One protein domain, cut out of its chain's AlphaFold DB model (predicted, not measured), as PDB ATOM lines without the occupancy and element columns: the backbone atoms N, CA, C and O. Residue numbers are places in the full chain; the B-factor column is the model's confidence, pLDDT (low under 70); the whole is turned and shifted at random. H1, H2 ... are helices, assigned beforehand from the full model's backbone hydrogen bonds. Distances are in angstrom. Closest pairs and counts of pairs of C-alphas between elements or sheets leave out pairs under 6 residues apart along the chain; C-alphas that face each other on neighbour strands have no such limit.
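What this domain is: This is residues 5 to 86 of the 387 residues of an uncharacterized protein of Marinomonas sp. S3726 (UniProt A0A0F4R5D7). Picture a small, loosely joined bundle of four short helices, H1, H2, H3 and H5, set in a ring and running alternately opposite ways, with the short H4 across one end and the four-residue H6 at the other. Residues 5 to 8 trail away beyond the end where H6 lies. The printed part has 82 residues, with six named helices in the order H1 to H6 and no named strand; the class is all helix. It is compact, with a radius of gyration of the C-alphas of 12.4 A and spans of 35 by 25 by 21 A.

How they stand to each other: Start at H1, residues 14 to 24, and pass to H2, residues 36 to 42. They only just touch, with 3 pairs of C-alphas within 8 A, and form a helical hairpin, opposite ways at a shallow tilt of 32 degrees; their closest C-alphas, those of Leu 14 and Leu 42, are 7.1 A apart. Next, H2 and H3, residues 51 to 59, touch as a second helical hairpin at a shallow tilt of 20 degrees, with the C-alphas of Leu 38 and Arg 57 closest at 5.8 A. H4, residues 63 to 68, touches no helix; it is close to H3 but not clearly touching, with the C-alphas of Ile 58 and Arg 66 closest at 7.4 A, and about perpendicular to it at 85 degrees. H5, residues 70 to 79, touches H1, opposite ways at a shallow tilt of 19 degrees, and here the closest C-alphas are those of Leu 20 and Val 72, at 5.8 A. H3 and H5 are close but not clearly touching, their closest C-alphas, those of Ile 58 and Ile 73, being 7.4 A apart. H2 and H5 are near each other, while H1 and H3 are apart. H6, residues 81 to 84, touches H3, with the C-alphas of Lys 51 and Ile 83 closest at 5.3 A. In H1 to H5 every O i to N i+4 pair is within hydrogen-bond range; H6 is too short for such a pair.

Where its parts are: Find C-alpha 14 at (-23.782, 45.141, 22.326); from there H1 runs 15.4 A to C-alpha 24 at (-35.961, 47.439, 31.522). H2 covers 9.8 A, H3 12.3 A and H5 14.5 A from first to last C-alpha. H6 ends at C-alpha 84, (-22.224, 29.967, 32.422).

The domain as a whole: The C-alphas of Asn 7 and Asn 32 are the two farthest apart, at 38.0 A. The printed part has no cut, and the link from H1 to H2 is long. Mean pLDDT of the printed part is 75.2; look for values under 70 at residues 5 to 10, 45 to 52 and 81 to 86, among others.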
ATOM      1  N   ILE A   5     -26.996  27.855  17.465       47.69
ATOM      2  CA  ILE A   5     -28.430  27.561  17.352       47.69
ATOM      3  C   ILE A   5     -28.784  27.522  15.870       47.69
ATOM      4  O   ILE A   5     -28.605  28.509  15.159       47.69
ATOM      5  N   ASN A   6     -29.303  26.385  15.395       46.25
ATOM      6  CA  ASN A   6     -29.510  26.115  13.963       46.25
ATOM      7  C   ASN A   6     -28.219  26.314  13.132       46.25
ATOM      8  O   ASN A   6     -28.259  26.943  12.074       46.25
ATOM      9  N   ASN A   7     -27.075  25.829  13.627       48.66
ATOM     10  CA  ASN A   7     -25.744  26.003  13.023       48.66
ATOM     11  C   ASN A   7     -25.266  27.465  12.875       48.66
ATOM     12  O   ASN A   7     -24.230  27.702  12.263       48.66
ATOM     13  N   ALA A   8     -25.978  28.443  13.444       50.31
ATOM     14  CA  ALA A   8     -25.514  29.823  13.532       50.31
ATOM     15  C   ALA A   8     -24.801  30.040  14.878       50.31
ATOM     16  O   ALA A   8     -25.398  29.731  15.917       50.31
ATOM     17  N   PRO A   9     -23.559  30.561  14.895       62.41
ATOM     18  CA  PRO A   9     -22.881  30.932  16.128       62.41
ATOM     19  C   PRO A   9     -23.696  31.960  16.899       62.41
ATOM     20  O   PRO A   9     -24.116  32.983  16.364       62.41
ATOM     21  N   VAL A  10     -23.910  31.681  18.173       62.09
ATOM     22  CA  VAL A  10     -24.521  32.627  19.091       62.09
ATOM     23  C   VAL A  10     -23.420  33.544  19.600       62.09
ATOM     24  O   VAL A  10     -22.571  33.132  20.390       62.09
ATOM     25  N   THR A  11     -23.425  34.785  19.126       71.94
ATOM     26  CA  THR A  11     -22.442  35.808  19.489       71.94
ATOM     27  C   THR A  11     -23.089  36.905  20.320       71.94
ATOM     28  O   THR A  11     -24.246  37.273  20.115       71.94
ATOM     29  N   PHE A  12     -22.347  37.422  21.299       78.31
ATOM     30  CA  PHE A  12     -22.773  38.598  22.050       78.31
ATOM     31  C   PHE A  12     -22.932  39.799  21.103       78.31
ATOM     32  O   PHE A  12     -22.076  40.042  20.257       78.31
ATOM     33  N   SER A  13     -24.011  40.561  21.275       83.56
ATOM     34  CA  SER A  13     -24.288  41.803  20.556       83.56
ATOM     35  C   SER A  13     -24.513  42.934  21.554       83.56
ATOM     36  O   SER A  13     -25.459  42.922  22.347       83.56
ATOM     37  N   LEU A  14     -23.654  43.950  21.489       87.06
ATOM     38  CA  LEU A  14     -23.782  45.141  22.326       87.06
ATOM     39  C   LEU A  14     -25.077  45.910  22.015       87.06
ATOM     40  O   LEU A  14     -25.731  46.425  22.916       87.06
ATOM     41  N   THR A  15     -25.501  45.916  20.750       85.81
ATOM     42  CA  THR A  15     -26.763  46.533  20.317       85.81
ATOM     43  C   THR A  15     -27.971  45.894  21.002       85.81
ATOM     44  O   THR A  15     -28.878  46.591  21.457       85.81
ATOM     45  N   GLU A  16     -27.981  44.567  21.106       82.12
ATOM     46  CA  GLU A  16     -29.071  43.827  21.744       82.12
ATOM     47  C   GLU A  16     -29.042  43.973  23.272       82.12
ATOM     48  O   GLU A  16     -30.094  44.120  23.897       82.12
ATOM     49  N   PHE A  17     -27.847  44.031  23.874       89.44
ATOM     50  CA  PHE A  17     -27.680  44.422  25.276       89.44
ATOM     51  C   PHE A  17     -28.328  45.790  25.548       89.44
ATOM     52  O   PHE A  17     -29.132  45.919  26.476       89.44
ATOM     53  N   ASP A  18     -28.028  46.792  24.714       90.50
ATOM     54  CA  ASP A  18     -28.530  48.158  24.880       90.50
ATOM     55  C   ASP A  18     -30.049  48.231  24.732       90.50
ATOM     56  O   ASP A  18     -30.737  48.905  25.504       90.50
ATOM     57  N   ARG A  19     -30.586  47.494  23.756       91.06
ATOM     58  CA  ARG A  19     -32.025  47.367  23.525       91.06
ATOM     59  C   ARG A  19     -32.736  46.786  24.749       91.06
ATOM     60  O   ARG A  19     -33.700  47.378  25.229       91.06
ATOM     61  N   LEU A  20     -32.238  45.677  25.300       82.38
ATOM     62  CA  LEU A  20     -32.812  45.035  26.492       82.38
ATOM     63  C   LEU A  20     -32.725  45.921  27.739       82.38
ATOM     64  O   LEU A  20     -33.632  45.917  28.572       82.38
ATOM     65  N   ALA A  21     -31.650  46.693  27.878       89.94
ATOM     66  CA  ALA A  21     -31.497  47.632  28.980       89.94
ATOM     67  C   ALA A  21     -32.517  48.777  28.907       89.94
ATOM     68  O   ALA A  21     -33.091  49.133  29.939       89.94
ATOM     69  N   ARG A  22     -32.802  49.286  27.699       90.38
ATOM     70  CA  ARG A  22     -33.871  50.267  27.458       90.38
ATOM     71  C   ARG A  22     -35.262  49.684  27.709       90.38
ATOM     72  O   ARG A  22     -36.098  50.360  28.283       90.38
ATOM     73  N   GLU A  23     -35.515  48.414  27.398       87.81
ATOM     74  CA  GLU A  23     -36.791  47.779  27.776       87.81
ATOM     75  C   GLU A  23     -36.986  47.701  29.300       87.81
ATOM     76  O   GLU A  23     -38.091  47.893  29.800       87.81
ATOM     77  N   CYS A  24     -35.919  47.426  30.056       85.56
ATOM     78  CA  CYS A  24     -35.961  47.439  31.522       85.56
ATOM     79  C   CYS A  24     -36.045  48.861  32.102       85.56
ATOM     80  O   CYS A  24     -36.460  49.044  33.250       85.56
ATOM     81  N   HIS A  25     -35.580  49.863  31.354       90.88
ATOM     82  CA  HIS A  25     -35.592  51.261  31.750       90.88
ATOM     83  C   HIS A  25     -35.526  52.179  30.513       90.88
ATOM     84  O   HIS A  25     -34.428  52.461  30.035       90.88
ATOM     85  N   PRO A  26     -36.674  52.677  30.011       89.38
ATOM     86  CA  PRO A  26     -36.749  53.364  28.713       89.38
ATOM     87  C   PRO A  26     -35.787  54.544  28.549       89.38
ATOM     88  O   PRO A  26     -35.174  54.698  27.498       89.38
ATOM     89  N   ASN A  27     -35.575  55.306  29.625       90.00
ATOM     90  CA  ASN A  27     -34.729  56.503  29.642       90.00
ATOM     91  C   ASN A  27     -33.343  56.238  30.248       90.00
ATOM     92  O   ASN A  27     -32.761  57.109  30.892       90.00
ATOM     93  N   ILE A  28     -32.833  55.010  30.128       91.50
ATOM     94  CA  ILE A  28     -31.530  54.660  30.688       91.50
ATOM     95  C   ILE A  28     -30.419  55.497  30.044       91.50
ATOM     96  O   ILE A  28     -30.138  55.391  28.851       91.50
ATOM     97  N   ASN A  29     -29.752  56.302  30.866       90.94
ATOM     98  CA  ASN A  29     -28.455  56.863  30.529       90.94
ATOM     99  C   ASN A  29     -27.387  55.888  31.026       90.94
ATOM    100  O   ASN A  29     -27.266  55.678  32.236       90.94
ATOM    101  N   PHE A  30     -26.653  55.263  30.101       87.75
ATOM    102  CA  PHE A  30     -25.653  54.267  30.474       87.75
ATOM    103  C   PHE A  30     -24.582  54.852  31.380       87.75
ATOM    104  O   PHE A  30     -24.387  54.252  32.422       87.75
ATOM    105  N   GLY A  31     -24.057  56.054  31.117       85.94
ATOM    106  CA  GLY A  31     -23.011  56.668  31.950       85.94
ATOM    107  C   GLY A  31     -23.385  56.862  33.428       85.94
ATOM    108  O   GLY A  31     -22.507  56.993  34.270       85.94
ATOM    109  N   ASN A  32     -24.683  56.816  33.767       84.19
ATOM    110  CA  ASN A  32     -25.200  56.930  35.138       84.19
ATOM    111  C   ASN A  32     -25.962  55.671  35.601       84.19
ATOM    112  O   ASN A  32     -26.723  55.693  36.573       84.19
ATOM    113  N   SER A  33     -25.818  54.560  34.883       89.81
ATOM    114  CA  SER A  33     -26.537  53.317  35.137       89.81
ATOM    115  C   SER A  33     -25.679  52.308  35.893       89.81
ATOM    116  O   SER A  33     -24.488  52.164  35.653       89.81
ATOM    117  N   SER A  34     -26.312  51.457  36.708       87.50
ATOM    118  CA  SER A  34     -25.631  50.277  37.260       87.50
ATOM    119  C   SER A  34     -25.215  49.259  36.187       87.50
ATOM    120  O   SER A  34     -24.510  48.308  36.505       87.50
ATOM    121  N   LEU A  35     -25.670  49.420  34.938       90.50
ATOM    122  CA  LEU A  35     -25.235  48.628  33.789       90.50
ATOM    123  C   LEU A  35     -23.999  49.197  33.084       90.50
ATOM    124  O   LEU A  35     -23.461  48.489  32.241       90.50
ATOM    125  N   ASP A  36     -23.544  50.410  33.406       91.94
ATOM    126  CA  ASP A  36     -22.475  51.088  32.660       91.94
ATOM    127  C   ASP A  36     -21.185  50.276  32.629       91.94
ATOM    128  O   ASP A  36     -20.735  49.819  31.585       91.94
ATOM    129  N   SER A  37     -20.674  49.962  33.820       86.88
ATOM    130  CA  SER A  37     -19.446  49.185  33.995       86.88
ATOM    131  C   SER A  37     -19.525  47.777  33.398       86.88
ATOM    132  O   SER A  37     -18.500  47.180  33.067       86.88
ATOM    133  N   LEU A  38     -20.739  47.224  33.281       87.50
ATOM    134  CA  LEU A  38     -20.980  45.949  32.622       87.50
ATOM    135  C   LEU A  38     -20.963  46.126  31.099       87.50
ATOM    136  O   LEU A  38     -20.294  45.368  30.412       87.50
ATOM    137  N   ARG A  39     -21.644  47.143  30.573       90.88
ATOM    138  CA  ARG A  39     -21.671  47.486  29.148       90.88
ATOM    139  C   ARG A  39     -20.282  47.819  28.612       90.88
ATOM    140  O   ARG A  39     -19.896  47.304  27.570       90.88
ATOM    141  N   GLU A  40     -19.534  48.643  29.340       89.00
ATOM    142  CA  GLU A  40     -18.168  49.039  29.002       89.00
ATOM    143  C   GLU A  40     -17.267  47.806  28.902       89.00
ATOM    144  O   GLU A  40     -16.605  47.603  27.888       89.00
ATOM    145  N   LEU A  41     -17.322  46.914  29.900       86.88
ATOM    146  CA  LEU A  41     -16.591  45.648  29.878       86.88
ATOM    147  C   LEU A  41     -16.957  44.792  28.656       86.88
ATOM    148  O   LEU A  41     -16.074  44.214  28.033       86.88
ATOM    149  N   LEU A  42     -18.242  44.725  28.308       85.44
ATOM    150  CA  LEU A  42     -18.761  43.905  27.211       85.44
ATOM    151  C   LEU A  42     -18.531  44.491  25.813       85.44
ATOM    152  O   LEU A  42     -18.628  43.766  24.827       85.44
ATOM    153  N   SER A  43     -18.239  45.786  25.725       85.75
ATOM    154  CA  SER A  43     -17.878  46.460  24.476       85.75
ATOM    155  C   SER A  43     -16.433  46.192  24.037       85.75
ATOM    156  O   SER A  43     -16.067  46.502  22.904       85.75
ATOM    157  N   ARG A  44     -15.608  45.605  24.916       81.06
ATOM    158  CA  ARG A  44     -14.201  45.291  24.636       81.06
ATOM    159  C   ARG A  44     -14.076  44.049  23.736       81.06
ATOM    160  O   ARG A  44     -14.963  43.194  23.748       81.06
ATOM    161  N   PRO A  45     -12.978  43.902  22.972       64.31
ATOM    162  CA  PRO A  45     -12.778  42.756  22.088       64.31
ATOM    163  C   PRO A  45     -12.901  41.407  22.829       64.31
ATOM    164  O   PRO A  45     -12.418  41.299  23.964       64.31
ATOM    165  N   PRO A  46     -13.467  40.355  22.198       57.88
ATOM    166  CA  PRO A  46     -13.828  39.090  22.855       57.88
ATOM    167  C   PRO A  46     -12.687  38.387  23.603       57.88
ATOM    168  O   PRO A  46     -12.937  37.699  24.588       57.88
ATOM    169  N   ALA A  47     -11.436  38.583  23.171       48.62
ATOM    170  CA  ALA A  47     -10.247  37.994  23.792       48.62
ATOM    171  C   ALA A  47      -9.884  38.601  25.167       48.62
ATOM    172  O   ALA A  47      -9.048  38.047  25.872       48.62
ATOM    173  N   SER A  48     -10.505  39.721  25.563       52.50
ATOM    174  CA  SER A  48     -10.160  40.481  26.780       52.50
ATOM    175  C   SER A  48     -11.186  40.377  27.919       52.50
ATOM    176  O   SER A  48     -10.935  40.846  29.031       52.50
ATOM    177  N   ILE A  49     -12.350  39.764  27.674       59.66
ATOM    178  CA  ILE A  49     -13.436  39.705  28.661       59.66
ATOM    179  C   ILE A  49     -13.266  38.459  29.540       59.66
ATOM    180  O   ILE A  49     -13.736  37.368  29.218       59.66
ATOM    181  N   LEU A  50     -12.607  38.628  30.689       62.53
ATOM    182  CA  LEU A  50     -12.450  37.568  31.688       62.53
ATOM    183  C   LEU A  50     -13.760  37.344  32.468       62.53
ATOM    184  O   LEU A  50     -14.344  38.283  33.011       62.53
ATOM    185  N   LYS A  51     -14.188  36.080  32.596       66.25
ATOM    186  CA  LYS A  51     -15.346  35.605  33.394       66.25
ATOM    187  C   LYS A  51     -15.515  36.339  34.729       66.25
ATOM    188  O   LYS A  51     -16.602  36.803  35.066       66.25
ATOM    189  N   GLN A  52     -14.422  36.432  35.483       64.38
ATOM    190  CA  GLN A  52     -14.385  37.019  36.822       64.38
ATOM    191  C   GLN A  52     -14.776  38.498  36.804       64.38
ATOM    192  O   GLN A  52     -15.488  38.950  37.696       64.38
ATOM    193  N   ALA A  53     -14.384  39.234  35.760       75.19
ATOM    194  CA  ALA A  53     -14.715  40.643  35.623       75.19
ATOM    195  C   ALA A  53     -16.224  40.834  35.439       75.19
ATOM    196  O   ALA A  53     -16.821  41.670  36.116       75.19
ATOM    197  N   VAL A  54     -16.865  40.018  34.595       75.06
ATOM    198  CA  VAL A  54     -18.309  40.134  34.355       75.06
ATOM    199  C   VAL A  54     -19.114  39.733  35.591       75.06
ATOM    200  O   VAL A  54     -20.002  40.479  36.013       75.06
ATOM    201  N   SER A  55     -18.766  38.607  36.223       67.50
ATOM    202  CA  SER A  55     -19.405  38.164  37.469       67.50
ATOM    203  C   SER A  55     -19.266  39.201  38.584       67.50
ATOM    204  O   SER A  55     -20.238  39.475  39.285       67.50
ATOM    205  N   LEU A  56     -18.095  39.835  38.709       72.31
ATOM    206  CA  LEU A  56     -17.850  40.898  39.682       72.31
ATOM    207  C   LEU A  56     -18.698  42.150  39.410       72.31
ATOM    208  O   LEU A  56     -19.194  42.772  40.348       72.31
ATOM    209  N   ARG A  57     -18.899  42.536  38.142       81.69
ATOM    210  CA  ARG A  57     -19.786  43.668  37.809       81.69
ATOM    211  C   ARG A  57     -21.237  43.376  38.180       81.69
ATOM    212  O   ARG A  57     -21.905  44.246  38.728       81.69
ATOM    213  N   ILE A  58     -21.712  42.154  37.938       78.25
ATOM    214  CA  ILE A  58     -23.077  41.741  38.296       78.25
ATOM    215  C   ILE A  58     -23.244  41.625  39.820       78.25
ATOM    216  O   ILE A  58     -24.262  42.063  40.359       78.25
ATOM    217  N   SER A  59     -22.262  41.070  40.538       68.81
ATOM    218  CA  SER A  59     -22.348  40.878  41.993       68.81
ATOM    219  C   SER A  59     -22.367  42.197  42.769       68.81
ATOM    220  O   SER A  59     -23.052  42.286  43.786       68.81
ATOM    221  N   ARG A  60     -21.701  43.238  42.248       78.31
ATOM    222  CA  ARG A  60     -21.717  44.605  42.796       78.31
ATOM    223  C   ARG A  60     -23.048  45.339  42.608       78.31
ATOM    224  O   ARG A  60     -23.275  46.352  43.261       78.31
ATOM    225  N   MET A  61     -23.942  44.859  41.740       84.25
ATOM    226  CA  MET A  61     -25.290  45.421  41.634       84.25
ATOM    227  C   MET A  61     -26.115  45.032  42.865       84.25
ATOM    228  O   MET A  61     -26.135  43.863  43.257       84.25
ATOM    229  N   SER A  62     -26.861  45.981  43.434       81.38
ATOM    230  CA  SER A  62     -27.808  45.669  44.510       81.38
ATOM    231  C   SER A  62     -28.881  44.682  44.041       81.38
ATOM    232  O   SER A  62     -29.190  44.591  42.847       81.38
ATOM    233  N   GLN A  63     -29.501  43.958  44.976       71.62
ATOM    234  CA  GLN A  63     -30.520  42.961  44.638       71.62
ATOM    235  C   GLN A  63     -31.688  43.563  43.839       71.62
ATOM    236  O   GLN A  63     -32.092  42.996  42.826       71.62
ATOM    237  N   ALA A  64     -32.161  44.753  44.219       76.81
ATOM    238  CA  ALA A  64     -33.202  45.473  43.484       76.81
ATOM    239  C   ALA A  64     -32.792  45.776  42.031       76.81
ATOM    240  O   ALA A  64     -33.601  45.643  41.113       76.81
ATOM    241  N   LYS A  65     -31.520  46.125  41.787       83.88
ATOM    242  CA  LYS A  65     -30.996  46.372  40.434       83.88
ATOM    243  C   LYS A  65     -30.815  45.080  39.641       83.88
ATOM    244  O   LYS A  65     -31.140  45.069  38.457       83.88
ATOM    245  N   ARG A  66     -30.379  43.988  40.277       77.31
ATOM    246  CA  ARG A  66     -30.329  42.659  39.641       77.31
ATOM    247  C   ARG A  66     -31.715  42.185  39.216       77.31
ATOM    248  O   ARG A  66     -31.863  41.658  38.118       77.31
ATOM    249  N   THR A  67     -32.735  42.432  40.036       75.81
ATOM    250  CA  THR A  67     -34.135  42.168  39.680       75.81
ATOM    251  C   THR A  67     -34.594  43.072  38.533       75.81
ATOM    252  O   THR A  67     -35.108  42.561  37.538       75.81
ATOM    253  N   LYS A  68     -34.339  44.389  38.609       85.94
ATOM    254  CA  LYS A  68     -34.681  45.360  37.551       85.94
ATOM    255  C   LYS A  68     -34.070  44.987  36.195       85.94
ATOM    256  O   LYS A  68     -34.758  45.010  35.181       85.94
ATOM    257  N   TYR A  69     -32.792  44.609  36.173       86.50
ATOM    258  CA  TYR A  69     -32.036  44.299  34.954       86.50
ATOM    259  C   TYR A  69     -31.870  42.797  34.697       86.50
ATOM    260  O   TYR A  69     -30.982  42.380  33.952       86.50
ATOM    261  N   LYS A  70     -32.749  41.965  35.266       80.69
ATOM    262  CA  LYS A  70     -32.686  40.499  35.168       80.69
ATOM    263  C   LYS A  70     -32.573  40.008  33.723       80.69
ATOM    264  O   LYS A  70     -31.849  39.055  33.456       80.69
ATOM    265  N   ARG A  71     -33.261  40.665  32.781       74.25
ATOM    266  CA  ARG A  71     -33.227  40.322  31.345       74.25
ATOM    267  C   ARG A  71     -31.870  40.619  30.702       74.25
ATOM    268  O   ARG A  71     -31.358  39.766  29.987       74.25
ATOM    269  N   VAL A  72     -31.263  41.763  31.018       82.06
ATOM    270  CA  VAL A  72     -29.914  42.130  30.556       82.06
ATOM    271  C   VAL A  72     -28.871  41.168  31.125       82.06
ATOM    272  O   VAL A  72     -28.051  40.631  30.391       82.06
ATOM    273  N   ILE A  73     -28.944  40.866  32.422       77.25
ATOM    274  CA  ILE A  73     -28.016  39.938  33.085       77.25
ATOM    275  C   ILE A  73     -28.112  38.530  32.471       77.25
ATOM    276  O   ILE A  73     -27.092  37.902  32.193       77.25
ATOM    277  N   ARG A  74     -29.334  38.057  32.189       71.56
ATOM    278  CA  ARG A  74     -29.574  36.786  31.486       71.56
ATOM    279  C   ARG A  74     -28.993  36.789  30.073       71.56
ATOM    280  O   ARG A  74     -28.390  35.800  29.680       71.56
ATOM    281  N   TYR A  75     -29.135  37.892  29.339       75.56
ATOM    282  CA  TYR A  75     -28.567  38.056  28.000       75.56
ATOM    283  C   TYR A  75     -27.035  37.957  27.995       75.56
ATOM    284  O   TYR A  75     -26.461  37.280  27.144       75.56
ATOM    285  N   VAL A  76     -26.377  38.581  28.972       79.25
ATOM    286  CA  VAL A  76     -24.917  38.522  29.129       79.25
ATOM    287  C   VAL A  76     -24.452  37.111  29.483       79.25
ATOM    288  O   VAL A  76     -23.567  36.572  28.822       79.25
ATOM    289  N   ALA A  77     -25.080  36.488  30.483       69.19
ATOM    290  CA  ALA A  77     -24.762  35.122  30.900       69.19
ATOM    291  C   ALA A  77     -25.000  34.091  29.781       69.19
ATOM    292  O   ALA A  77     -24.316  33.072  29.708       69.19
ATOM    293  N   PHE A  78     -25.964  34.364  28.901       67.69
ATOM    294  CA  PHE A  78     -26.288  33.535  27.749       67.69
ATOM    295  C   PHE A  78     -25.201  33.563  26.661       67.69
ATOM    296  O   PHE A  78     -24.833  32.505  26.153       67.69
ATOM    297  N   HIS A  79     -24.694  34.747  26.303       71.38
ATOM    298  CA  HIS A  79     -23.777  34.918  25.166       71.38
ATOM    299  C   HIS A  79     -22.295  34.761  25.521       71.38
ATOM    300  O   HIS A  79     -21.472  34.546  24.635       71.38
ATOM    301  N   LEU A  80     -21.935  34.869  26.798       70.81
ATOM    302  CA  LEU A  80     -20.565  34.664  27.248       70.81
ATOM    303  C   LEU A  80     -20.452  33.303  27.925       70.81
ATOM    304  O   LEU A  80     -20.669  33.173  29.129       70.81
ATOM    305  N   ALA A  81     -20.080  32.284  27.147       53.06
ATOM    306  CA  ALA A  81     -19.966  30.904  27.623       53.06
ATOM    307  C   ALA A  81     -18.994  30.722  28.802       53.06
ATOM    308  O   ALA A  81     -19.141  29.801  29.598       53.06
ATOM    309  N   ALA A  82     -18.045  31.645  28.975       50.03
ATOM    310  CA  ALA A  82     -17.173  31.671  30.143       50.03
ATOM    311  C   ALA A  82     -17.930  31.972  31.460       50.03
ATOM    312  O   ALA A  82     -17.478  31.566  32.526       50.03
ATOM    313  N   ILE A  83     -19.083  32.652  31.413       48.12
ATOM    314  CA  ILE A  83     -19.901  33.023  32.585       48.12
ATOM    315  C   ILE A  83     -20.824  31.886  33.025       48.12
ATOM    316  O   ILE A  83     -21.107  31.757  34.216       48.12
ATOM    317  N   SER A  84     -21.284  31.043  32.098       43.81
ATOM    318  CA  SER A  84     -22.224  29.967  32.422       43.81
ATOM    319  C   SER A  84     -21.604  28.842  33.256       43.81
ATOM    320  O   SER A  84     -22.313  28.228  34.044       43.81
ATOM    321  N   GLN A  85     -20.276  28.677  33.216       40.44
ATOM    322  CA  GLN A  85     -19.507  27.735  34.051       40.44
ATOM    323  C   GLN A  85     -19.401  28.146  35.540       40.44
ATOM    324  O   GLN A  85     -18.354  27.999  36.170       40.44
ATOM    325  N   GLY A  86     -20.429  28.763  36.106       36.59
ATOM    326  CA  GLY A  86     -20.402  29.297  37.473       36.59
ATOM    327  C   GLY A  86     -21.723  29.882  37.955       36.59
ATOM    328  O   GLY A  86     -21.794  30.368  39.082       36.59
TER     329      GLY A  86